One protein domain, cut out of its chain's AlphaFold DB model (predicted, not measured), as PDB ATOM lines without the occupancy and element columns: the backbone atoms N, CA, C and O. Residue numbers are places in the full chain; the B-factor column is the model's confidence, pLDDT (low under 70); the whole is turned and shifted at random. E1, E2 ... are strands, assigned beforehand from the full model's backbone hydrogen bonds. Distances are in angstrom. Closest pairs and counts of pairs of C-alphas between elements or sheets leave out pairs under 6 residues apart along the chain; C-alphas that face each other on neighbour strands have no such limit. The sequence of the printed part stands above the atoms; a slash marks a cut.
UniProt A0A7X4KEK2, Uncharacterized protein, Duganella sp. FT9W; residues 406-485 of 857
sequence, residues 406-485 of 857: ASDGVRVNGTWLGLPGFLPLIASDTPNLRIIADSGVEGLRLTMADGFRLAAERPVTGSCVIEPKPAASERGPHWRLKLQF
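AT A GLANCE: This is residues 406 to 485 of the 857 residues of an uncharacterized protein of Duganella sp. FT9W (UniProt A0A7X4KEK2). With little regular structure, this domain is an incomplete roll: antiparallel sheet E3-E6-E7 makes one side, hairpin E4-E5 lies across from it, and E1 and E2 lie beside E7 and E5. The 80 printed residues have seven named strands, E1 to E7 in chain order, holding 29 residues, all strand by class. It is compact, radius of gyration of the C-alphas 12.5 A, spanning 38 by 27 by 23 A.

HOW THE PARTS SIT: Inner strand E6, residues 462 to 468, is antiparallel to E3, 433 to 437, and E7, 481 to 485; N 436 and O 465, 2.8 A, and N 464 and O 483, 2.9 A, are within hydrogen-bond range. In the hairpin of E4, 447 to 449, and E5, 453 to 455, N 447 and O 455 are 2.8 A apart. The closest C-alphas of E1, 415 to 417, and E7 are Trp 416 and Phe 485, 4.8 A; of E2, 425 to 427, and E5, Leu 425 and Arg 453, 4.3 A.

IN THESE COORDINATES: E6 measures 20.5 A from first to last C-alpha and begins with C-alpha 462 at (-8.061, 26.851, 42.836); E7 measures 13.1 A and ends with C-alpha 485 at (-3.706, 24.901, 40.692).

THE WHOLE: The printed part has no cut; the E6 to E7 link is long, and residues 439 to 443 are under pLDDT 70.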
ATOM      1  N   ALA A 406      -1.843  12.229  38.663       84.94
ATOM      2  CA  ALA A 406      -1.577  13.279  37.693       84.94
ATOM      3  C   ALA A 406      -0.067  13.345  37.392       84.94
ATOM      4  O   ALA A 406       0.750  13.334  38.319       84.94
ATOM      5  N   SER A 407       0.296  13.409  36.111       81.00
ATOM      6  CA  SER A 407       1.673  13.448  35.587       81.00
ATOM      7  C   SER A 407       1.828  14.516  34.500       81.00
ATOM      8  O   SER A 407       0.857  15.158  34.121       81.00
ATOM      9  N   ASP A 408       3.046  14.729  34.001       75.31
ATOM     10  CA  ASP A 408       3.331  15.530  32.792       75.31
ATOM     11  C   ASP A 408       2.843  16.990  32.808       75.31
ATOM     12  O   ASP A 408       2.661  17.604  31.760       75.31
ATOM     13  N   GLY A 409       2.659  17.558  34.001       86.31
ATOM     14  CA  GLY A 409       2.456  18.988  34.229       86.31
ATOM     15  C   GLY A 409       3.607  19.601  35.028       86.31
ATOM     16  O   GLY A 409       4.505  18.901  35.502       86.31
ATOM     17  N   VAL A 410       3.568  20.916  35.229       91.25
ATOM     18  CA  VAL A 410       4.572  21.622  36.040       91.25
ATOM     19  C   VAL A 410       4.095  21.740  37.489       91.25
ATOM     20  O   VAL A 410       2.952  22.112  37.742       91.25
ATOM     21  N   ARG A 411       4.954  21.412  38.461       88.94
ATOM     22  CA  ARG A 411       4.648  21.499  39.900       88.94
ATOM     23  C   ARG A 411       5.197  22.790  40.512       88.94
ATOM     24  O   ARG A 411       6.311  23.195  40.198       88.94
ATOM     25  N   VAL A 412       4.447  23.370  41.448       88.94
ATOM     26  CA  VAL A 412       4.838  24.526  42.271       88.94
ATOM     27  C   VAL A 412       4.489  24.218  43.727       88.94
ATOM     28  O   VAL A 412       3.313  24.151  44.078       88.94
ATOM     29  N   ASN A 413       5.491  23.990  44.585       82.44
ATOM     30  CA  ASN A 413       5.314  23.738  46.028       82.44
ATOM     31  C   ASN A 413       4.201  22.720  46.375       82.44
ATOM     32  O   ASN A 413       3.380  22.952  47.256       82.44
ATOM     33  N   GLY A 414       4.142  21.595  45.653       79.31
ATOM     34  CA  GLY A 414       3.127  20.548  45.853       79.31
ATOM     35  C   GLY A 414       1.809  20.757  45.094       79.31
ATOM     36  O   GLY A 414       1.045  19.806  44.943       79.31
ATOM     37  N   THR A 415       1.575  21.938  44.526       89.38
ATOM     38  CA  THR A 415       0.450  22.239  43.620       89.38
ATOM     39  C   THR A 415       0.876  22.145  42.152       89.38
ATOM     40  O   THR A 415       2.052  21.916  41.859       89.38
ATOM     41  N   TRP A 416      -0.066  22.269  41.221       92.25
ATOM     42  CA  TRP A 416       0.186  22.303  39.781       92.25
ATOM     43  C   TRP A 416       0.159  23.736  39.249       92.25
ATOM     44  O   TRP A 416      -0.637  24.559  39.692       92.25
ATOM     45  N   LEU A 417       0.999  24.026  38.262       94.69
ATOM     46  CA  LEU A 417       0.946  25.274  37.520       94.69
ATOM     47  C   LEU A 417      -0.239  25.219  36.547       94.69
ATOM     48  O   LEU A 417      -0.260  24.431  35.604       94.69
ATOM     49  N   GLY A 418      -1.242  26.046  36.800       94.69
ATOM     50  CA  GLY A 418      -2.501  26.120  36.076       94.69
ATOM     51  C   GLY A 418      -2.422  26.895  34.766       94.69
ATOM     52  O   GLY A 418      -3.344  27.637  34.459       94.69
ATOM     53  N   LEU A 419      -1.333  26.791  34.009       94.75
ATOM     54  CA  LEU A 419      -1.170  27.531  32.755       94.75
ATOM     55  C   LEU A 419      -1.521  26.660  31.541       94.75
ATOM     56  O   LEU A 419      -1.180  25.471  31.537       94.75
ATOM     57  N   PRO A 420      -2.168  27.218  30.498       93.69
ATOM     58  CA  PRO A 420      -2.406  26.491  29.254       93.69
ATOM     59  C   PRO A 420      -1.108  25.907  28.682       93.69
ATOM     60  O   PRO A 420      -0.051  26.529  28.757       93.69
ATOM     61  N   GLY A 421      -1.184  24.680  28.165       90.12
ATOM     62  CA  GLY A 421      -0.021  23.908  27.707       90.12
ATOM     63  C   GLY A 421       0.703  23.119  28.809       90.12
ATOM     64  O   GLY A 421       1.259  22.063  28.523       90.12
ATOM     65  N   PHE A 422       0.626  23.541  30.078       93.38
ATOM     66  CA  PHE A 422       1.413  22.969  31.192       93.38
ATOM     67  C   PHE A 422       0.590  22.201  32.243       93.38
ATOM     68  O   PHE A 422       1.116  21.815  33.293       93.38
ATOM     69  N   LEU A 423      -0.695  21.971  31.962       92.69
ATOM     70  CA  LEU A 423      -1.602  21.193  32.807       92.69
ATOM     71  C   LEU A 423      -1.298  19.685  32.738       92.69
ATOM     72  O   LEU A 423      -0.875  19.189  31.693       92.69
ATOM     73  N   PRO A 424      -1.544  18.932  33.827       89.81
ATOM     74  CA  PRO A 424      -1.152  17.536  33.887       89.81
ATOM     75  C   PRO A 424      -2.082  16.599  33.105       89.81
ATOM     76  O   PRO A 424      -3.264  16.865  32.867       89.81
ATOM     77  N   LEU A 425      -1.533  15.440  32.760       85.69
ATOM     78  CA  LEU A 425      -2.248  14.267  32.286       85.69
ATOM     79  C   LEU A 425      -2.735  13.423  33.469       85.69
ATOM     80  O   LEU A 425      -2.037  13.276  34.469       85.69
ATOM     81  N   ILE A 426      -3.930  12.851  33.347       86.12
ATOM     82  CA  ILE A 426      -4.568  12.006  34.353       86.12
ATOM     83  C   ILE A 426      -4.444  10.542  33.940       86.12
ATOM     84  O   ILE A 426      -5.008  10.104  32.937       86.12
ATOM     85  N   ALA A 427      -3.735   9.760  34.750       76.31
ATOM     86  CA  ALA A 427      -3.702   8.314  34.616       76.31
ATOM     87  C   ALA A 427      -5.046   7.726  35.073       76.31
ATOM     88  O   ALA A 427      -5.376   7.765  36.260       76.31
ATOM     89  N   SER A 428      -5.813   7.168  34.132       78.56
ATOM     90  CA  SER A 428      -7.125   6.572  34.394       78.56
ATOM     91  C   SER A 428      -7.374   5.290  33.590       78.56
ATOM     92  O   SER A 428      -6.742   5.042  32.566       78.56
ATOM     93  N   ASP A 429      -8.304   4.468  34.085       74.19
ATOM     94  CA  ASP A 429      -8.800   3.228  33.492       74.19
ATOM     95  C   ASP A 429      -9.971   3.492  32.546       74.19
ATOM     96  O   ASP A 429     -10.434   2.588  31.855       74.19
ATOM     97  N   THR A 430     -10.456   4.734  32.506       76.94
ATOM     98  CA  THR A 430     -11.546   5.159  31.642       76.94
ATOM     99  C   THR A 430     -11.292   6.566  31.096       76.94
ATOM    100  O   THR A 430     -10.818   7.428  31.833       76.94
ATOM    101  N   PRO A 431     -11.652   6.845  29.831       75.44
ATOM    102  CA  PRO A 431     -11.661   8.213  29.309       75.44
ATOM    103  C   PRO A 431     -12.875   9.023  29.809       75.44
ATOM    104  O   PRO A 431     -12.943  10.235  29.616       75.44
ATOM    105  N   ASN A 432     -13.863   8.374  30.442       84.62
ATOM    106  CA  ASN A 432     -15.104   9.008  30.894       84.62
ATOM    107  C   ASN A 432     -14.939   9.645  32.279       84.62
ATOM    108  O   ASN A 432     -15.554   9.222  33.262       84.62
ATOM    109  N   LEU A 433     -14.106  10.679  32.341       88.94
ATOM    110  CA  LEU A 433     -13.836  11.447  33.551       88.94
ATOM    111  C   LEU A 433     -14.813  12.617  33.709       88.94
ATOM    112  O   LEU A 433     -15.326  13.173  32.732       88.94
ATOM    113  N   ARG A 434     -15.081  12.998  34.959       90.00
ATOM    114  CA  ARG A 434     -15.736  14.262  35.309       90.00
ATOM    115  C   ARG A 434     -14.806  15.108  36.170       90.00
ATOM    116  O   ARG A 434     -14.085  14.572  37.008       90.00
ATOM    117  N   ILE A 435     -14.846  16.418  35.944       91.25
ATOM    118  CA  ILE A 435     -14.121  17.425  36.719       91.25
ATOM    119  C   ILE A 435     -15.155  18.160  37.567       91.25
ATOM    120  O   ILE A 435     -16.148  18.655  37.033       91.25
ATOM    121  N   ILE A 436     -14.930  18.209  38.872       88.75
ATOM    122  CA  ILE A 436     -15.789  18.893  39.835       88.75
ATOM    123  C   ILE A 436     -14.943  19.978  40.488       88.75
ATOM    124  O   ILE A 436     -14.007  19.667  41.218       88.75
ATOM    125  N   ALA A 437     -15.227  21.239  40.175       84.62
ATOM    126  CA  ALA A 437     -14.589  22.369  40.842       84.62
ATOM    127  C   ALA A 437     -15.093  22.476  42.288       84.62
ATOM    128  O   ALA A 437     -16.276  22.229  42.544       84.62
ATOM    129  N   ASP A 438     -14.210  22.853  43.211       79.06
ATOM    130  CA  ASP A 438     -14.610  23.117  44.594       79.06
ATOM    131  C   ASP A 438     -15.516  24.365  44.663       79.06
ATOM    132  O   ASP A 438     -15.445  25.267  43.816       79.06
ATOM    133  N   SER A 439     -16.417  24.412  45.651       63.31
ATOM    134  CA  SER A 439     -17.390  25.504  45.749       63.31
ATOM    135  C   SER A 439     -16.701  26.842  46.058       63.31
ATOM    136  O   SER A 439     -15.724  26.898  46.801       63.31
ATOM    137  N   GLY A 440     -17.166  27.932  45.434       58.97
ATOM    138  CA  GLY A 440     -16.566  29.267  45.581       58.97
ATOM    139  C   GLY A 440     -15.404  29.584  44.628       58.97
ATOM    140  O   GLY A 440     -14.920  30.715  44.629       58.97
ATOM    141  N   VAL A 441     -14.982  28.643  43.775       59.59
ATOM    142  CA  VAL A 441     -13.987  28.905  42.721       59.59
ATOM    143  C   VAL A 441     -14.691  29.404  41.452       59.59
ATOM    144  O   VAL A 441     -15.019  28.631  40.548       59.59
ATOM    145  N   GLU A 442     -14.947  30.712  41.361       54.69
ATOM    146  CA  GLU A 442     -15.399  31.318  40.104       54.69
ATOM    147  C   GLU A 442     -14.281  31.251  39.051       54.69
ATOM    148  O   GLU A 442     -13.182  31.761  39.249       54.69
ATOM    149  N   GLY A 443     -14.563  30.637  37.897       59.22
ATOM    150  CA  GLY A 443     -13.675  30.701  36.731       59.22
ATOM    151  C   GLY A 443     -12.776  29.489  36.475       59.22
ATOM    152  O   GLY A 443     -12.044  29.516  35.485       59.22
ATOM    153  N   LEU A 444     -12.864  28.402  37.257       76.38
ATOM    154  CA  LEU A 444     -12.147  27.157  36.943       76.38
ATOM    155  C   LEU A 444     -12.745  26.478  35.694       76.38
ATOM    156  O   LEU A 444     -13.687  25.691  35.774       76.38
ATOM    157  N   ARG A 445     -12.207  26.804  34.514       83.88
ATOM    158  CA  ARG A 445     -12.647  26.273  33.213       83.88
ATOM    159  C   ARG A 445     -11.655  25.239  32.693       83.88
ATOM    160  O   ARG A 445     -10.823  25.534  31.839       83.88
ATOM    161  N   LEU A 446     -11.757  24.030  33.234       89.88
ATOM    162  CA  LEU A 446     -10.973  22.873  32.809       89.88
ATOM    163  C   LEU A 446     -11.800  21.952  31.908       89.88
ATOM    164  O   LEU A 446     -12.995  21.751  32.121       89.88
ATOM    165  N   THR A 447     -11.139  21.352  30.926       91.06
ATOM    166  CA  THR A 447     -11.705  20.338  30.029       91.06
ATOM    167  C   THR A 447     -10.786  19.117  29.951       91.06
ATOM    168  O   THR A 447      -9.620  19.182  30.346       91.06
ATOM    169  N   MET A 448     -11.321  17.992  29.468       88.31
ATOM    170  CA  MET A 448     -10.552  16.778  29.178       88.31
ATOM    171  C   MET A 448     -10.281  16.677  27.677       88.31
ATOM    172  O   MET A 448     -11.173  16.308  26.914       88.31
ATOM    173  N   ALA A 449      -9.053  16.977  27.260       81.62
ATOM    174  CA  ALA A 449      -8.560  16.685  25.920       81.62
ATOM    175  C   ALA A 449      -8.164  15.202  25.821       81.62
ATOM    176  O   ALA A 449      -7.565  14.639  26.744       81.62
ATOM    177  N   ASP A 450      -8.537  14.554  24.716       73.62
ATOM    178  CA  ASP A 450      -8.264  13.137  24.423       73.62
ATOM    179  C   ASP A 450      -8.678  12.152  25.540       73.62
ATOM    180  O   ASP A 450      -8.156  11.044  25.636       73.62
ATOM    181  N   GLY A 451      -9.606  12.561  26.416       74.81
ATOM    182  CA  GLY A 451     -10.110  11.777  27.550       74.81
ATOM    183  C   GLY A 451      -9.200  11.708  28.784       74.81
ATOM    184  O   GLY A 451      -9.646  11.213  29.816       74.81
ATOM    185  N   PHE A 452      -7.960  12.210  28.719       78.94
ATOM    186  CA  PHE A 452      -6.977  12.047  29.805       78.94
ATOM    187  C   PHE A 452      -6.156  13.300  30.122       78.94
ATOM    188  O   PHE A 452      -5.603  13.389  31.214       78.94
ATOM    189  N   ARG A 453      -6.031  14.271  29.212       86.06
ATOM    190  CA  ARG A 453      -5.206  15.469  29.427       86.06
ATOM    191  C   ARG A 453      -6.070  16.640  29.872       86.06
ATOM    192  O   ARG A 453      -7.056  16.958  29.212       86.06
ATOM    193  N   LEU A 454      -5.699  17.302  30.966       91.94
ATOM    194  CA  LEU A 454      -6.341  18.561  31.340       91.94
ATOM    195  C   LEU A 454      -5.983  19.650  30.331       91.94
ATOM    196  O   LEU A 454      -4.821  19.814  29.965       91.94
ATOM    197  N   ALA A 455      -6.988  20.407  29.909       92.12
ATOM    198  CA  ALA A 455      -6.821  21.549  29.024       92.12
ATOM    199  C   ALA A 455      -7.624  22.751  29.530       92.12
ATOM    200  O   ALA A 455      -8.725  22.600  30.069       92.12
ATOM    201  N   ALA A 456      -7.070  23.943  29.327       92.69
ATOM    202  CA  ALA A 456      -7.705  25.223  29.600       92.69
ATOM    203  C   ALA A 456      -7.280  26.238  28.535       92.69
ATOM    204  O   ALA A 456      -6.164  26.171  28.024       92.69
ATOM    205  N   GLU A 457      -8.156  27.193  28.229       90.75
ATOM    206  CA  GLU A 457      -7.855  28.304  27.311       90.75
ATOM    207  C   GLU A 457      -7.209  29.503  28.025       90.75
ATOM    208  O   GLU A 457      -6.669  30.402  27.387       90.75
ATOM    209  N   ARG A 458      -7.301  29.549  29.357       91.44
ATOM    210  CA  ARG A 458      -6.786  30.627  30.209       91.44
ATOM    211  C   ARG A 458      -6.151  30.038  31.471       91.44
ATOM    212  O   ARG A 458      -6.485  28.903  31.814       91.44
ATOM    213  N   PRO A 459      -5.281  30.795  32.165       93.38
ATOM    214  CA  PRO A 459      -4.766  30.405  33.469       93.38
ATOM    215  C   PRO A 459      -5.885  30.024  34.443       93.38
ATOM    216  O   PRO A 459      -6.932  30.673  34.475       93.38
ATOM    217  N   VAL A 460      -5.653  28.975  35.225       91.50
ATOM    218  CA  VAL A 460      -6.585  28.440  36.218       91.50
ATOM    219  C   VAL A 460      -5.957  28.448  37.608       91.50
ATOM    220  O   VAL A 460      -4.795  28.091  37.795       91.50
ATOM    221  N   THR A 461      -6.752  28.829  38.599       90.81
ATOM    222  CA  THR A 461      -6.388  28.817  40.018       90.81
ATOM    223  C   THR A 461      -7.498  28.170  40.834       90.81
ATOM    224  O   THR A 461      -8.668  28.205  40.454       90.81
ATOM    225  N   GLY A 462      -7.127  27.554  41.956       88.06
ATOM    226  CA  GLY A 462      -8.061  26.851  42.836       88.06
ATOM    227  C   GLY A 462      -7.953  25.335  42.716       88.06
ATOM    228  O   GLY A 462      -6.977  24.807  42.184       88.06
ATOM    229  N   SER A 463      -8.930  24.619  43.259       88.38
ATOM    230  CA  SER A 463      -8.904  23.161  43.362       88.38
ATOM    231  C   SER A 463     -10.102  22.498  42.695       88.38
ATOM    232  O   SER A 463     -11.184  23.071  42.567       88.38
ATOM    233  N   CYS A 464      -9.883  21.265  42.249       90.44
ATOM    234  CA  CYS A 464     -10.933  20.407  41.724       90.44
ATOM    235  C   CYS A 464     -10.690  18.948  42.084       90.44
ATOM    236  O   CYS A 464      -9.554  18.515  42.288       90.44
ATOM    237  N   VAL A 465     -11.764  18.172  42.044       91.00
ATOM    238  CA  VAL A 465     -11.737  16.717  42.108       91.00
ATOM    239  C   VAL A 465     -11.994  16.143  40.719       91.00
ATOM    240  O   VAL A 465     -12.931  16.536  40.024       91.00
ATOM    241  N   ILE A 466     -11.155  15.192  40.321       92.19
ATOM    242  CA  ILE A 466     -11.320  14.381  39.118       92.19
ATOM    243  C   ILE A 466     -11.707  12.974  39.540       92.19
ATOM    244  O   ILE A 466     -11.085  12.386  40.426       92.19
ATOM    245  N   GLU A 467     -12.729  12.429  38.897       92.38
ATOM    246  CA  GLU A 467     -13.220  11.088  39.190       92.38
ATOM    247  C   GLU A 467     -13.909  10.467  37.966       92.38
ATOM    248  O   GLU A 467     -14.343  11.189  37.056       92.38
ATOM    249  N   PRO A 468     -14.023   9.131  37.899       90.12
ATOM    250  CA  PRO A 468     -14.715   8.476  36.805       90.12
ATOM    251  C   PRO A 468     -16.224   8.690  36.940       90.12
ATOM    252  O   PRO A 468     -16.779   8.670  38.042       90.12
ATOM    253  N   LYS A 469     -16.922   8.840  35.811       87.62
ATOM    254  CA  LYS A 469     -18.387   8.781  35.819       87.62
ATOM    255  C   LYS A 469     -18.823   7.365  36.237       87.62
ATOM    256  O   LYS A 469     -18.349   6.397  35.625       87.62
ATOM    257  N   PRO A 470     -19.689   7.225  37.260       82.19
ATOM    258  CA  PRO A 470     -20.166   5.916  37.683       82.19
ATOM    259  C   PRO A 470     -21.035   5.295  36.585       82.19
ATOM    260  O   PRO A 470     -21.858   5.979  35.970       82.19
ATOM    261  N   ALA A 471     -20.840   4.004  36.324       76.44
ATOM    262  CA  ALA A 471     -21.740   3.236  35.470       76.44
ATOM    263  C   ALA A 471     -23.086   3.008  36.182       76.44
ATOM    264  O   ALA A 471     -23.166   3.072  37.405       76.44
ATOM    265  N   ALA A 472     -24.147   2.688  35.434       73.69
ATOM    266  CA  ALA A 472     -25.490   2.493  35.999       73.69
ATOM    267  C   ALA A 472     -25.560   1.409  37.099       73.69
ATOM    268  O   ALA A 472     -26.439   1.449  37.952       73.69
ATOM    269  N   SER A 473     -24.634   0.446  37.084       70.56
ATOM    270  CA  SER A 473     -24.518  -0.640  38.065       70.56
ATOM    271  C   SER A 473     -23.605  -0.328  39.260       70.56
ATOM    272  O   SER A 473     -23.478  -1.160  40.158       70.56
ATOM    273  N   GLU A 474     -22.924   0.820  39.269       73.12
ATOM    274  CA  GLU A 474     -21.950   1.189  40.302       73.12
ATOM    275  C   GLU A 474     -22.596   2.070  41.379       73.12
ATOM    276  O   GLU A 474     -23.354   2.992  41.085       73.12
ATOM    277  N   ARG A 475     -22.259   1.823  42.652       71.62
ATOM    278  CA  ARG A 475     -22.762   2.624  43.787       71.62
ATOM    279  C   ARG A 475     -22.136   4.023  43.868       71.62
ATOM    280  O   ARG A 475     -22.634   4.870  44.600       71.62
ATOM    281  N   GLY A 476     -21.030   4.256  43.165       78.19
ATOM    282  CA  GLY A 476     -20.290   5.513  43.172       78.19
ATOM    283  C   GLY A 476     -18.908   5.368  42.529       78.19
ATOM    284  O   GLY A 476     -18.531   4.265  42.136       78.19
ATOM    285  N   PRO A 477     -18.148   6.467  42.416       85.12
ATOM    286  CA  PRO A 477     -16.807   6.453  41.842       85.12
ATOM    287  C   PRO A 477     -15.841   5.642  42.722       85.12
ATOM    288  O   PRO A 477     -15.861   5.753  43.947       85.12
ATOM    289  N   HIS A 478     -14.988   4.829  42.095       81.25
ATOM    290  CA  HIS A 478     -14.027   3.963  42.798       81.25
ATOM    291  C   HIS A 478     -12.755   4.686  43.251       81.25
ATOM    292  O   HIS A 478     -12.023   4.165  44.088       81.25
ATOM    293  N   TRP A 479     -12.495   5.870  42.706       88.38
ATOM    294  CA  TRP A 479     -11.373   6.714  43.086       88.38
ATOM    295  C   TRP A 479     -11.713   8.183  42.862       88.38
ATOM    296  O   TRP A 479     -12.551   8.515  42.018       88.38
ATOM    297  N   ARG A 480     -11.039   9.055  43.612       91.12
ATOM    298  CA  ARG A 480     -11.095  10.508  43.451       91.12
ATOM    299  C   ARG A 480      -9.699  11.089  43.555       91.12
ATOM    300  O   ARG A 480      -8.946  10.732  44.457       91.12
ATOM    301  N   LEU A 481      -9.374  12.004  42.655       91.12
ATOM    302  CA  LEU A 481      -8.088  12.684  42.611       91.12
ATOM    303  C   LEU A 481      -8.307  14.187  42.774       91.12
ATOM    304  O   LEU A 481      -8.854  14.833  41.881       91.12
ATOM    305  N   LYS A 482      -7.887  14.750  43.905       90.88
ATOM    306  CA  LYS A 482      -7.915  16.192  44.147       90.88
ATOM    307  C   LYS A 482      -6.642  16.836  43.615       90.88
ATOM    308  O   LYS A 482      -5.529  16.430  43.947       90.88
ATOM    309  N   LEU A 483      -6.826  17.860  42.791       91.50
ATOM    310  CA  LEU A 483      -5.766  18.671  42.213       91.50
ATOM    311  C   LEU A 483      -5.949  20.121  42.645       91.50
ATOM    312  O   LEU A 483      -7.072  20.608  42.756       91.50
ATOM    313  N   GLN A 484      -4.833  20.806  42.864       89.81
ATOM    314  CA  GLN A 484      -4.791  22.225  43.188       89.81
ATOM    315  C   GLN A 484      -3.893  22.938  42.185       89.81
ATOM    316  O   GLN A 484      -2.809  22.439  41.872       89.81
ATOM    317  N   PHE A 485      -4.346  24.095  41.716       91.81
ATOM    318  CA  PHE A 485      -3.706  24.901  40.692       91.81
ATOM    319  C   PHE A 485      -3.372  26.303  41.197       91.81
ATOM    320  O   PHE A 485      -4.164  26.937  41.901       91.81
TER     321      PHE A 485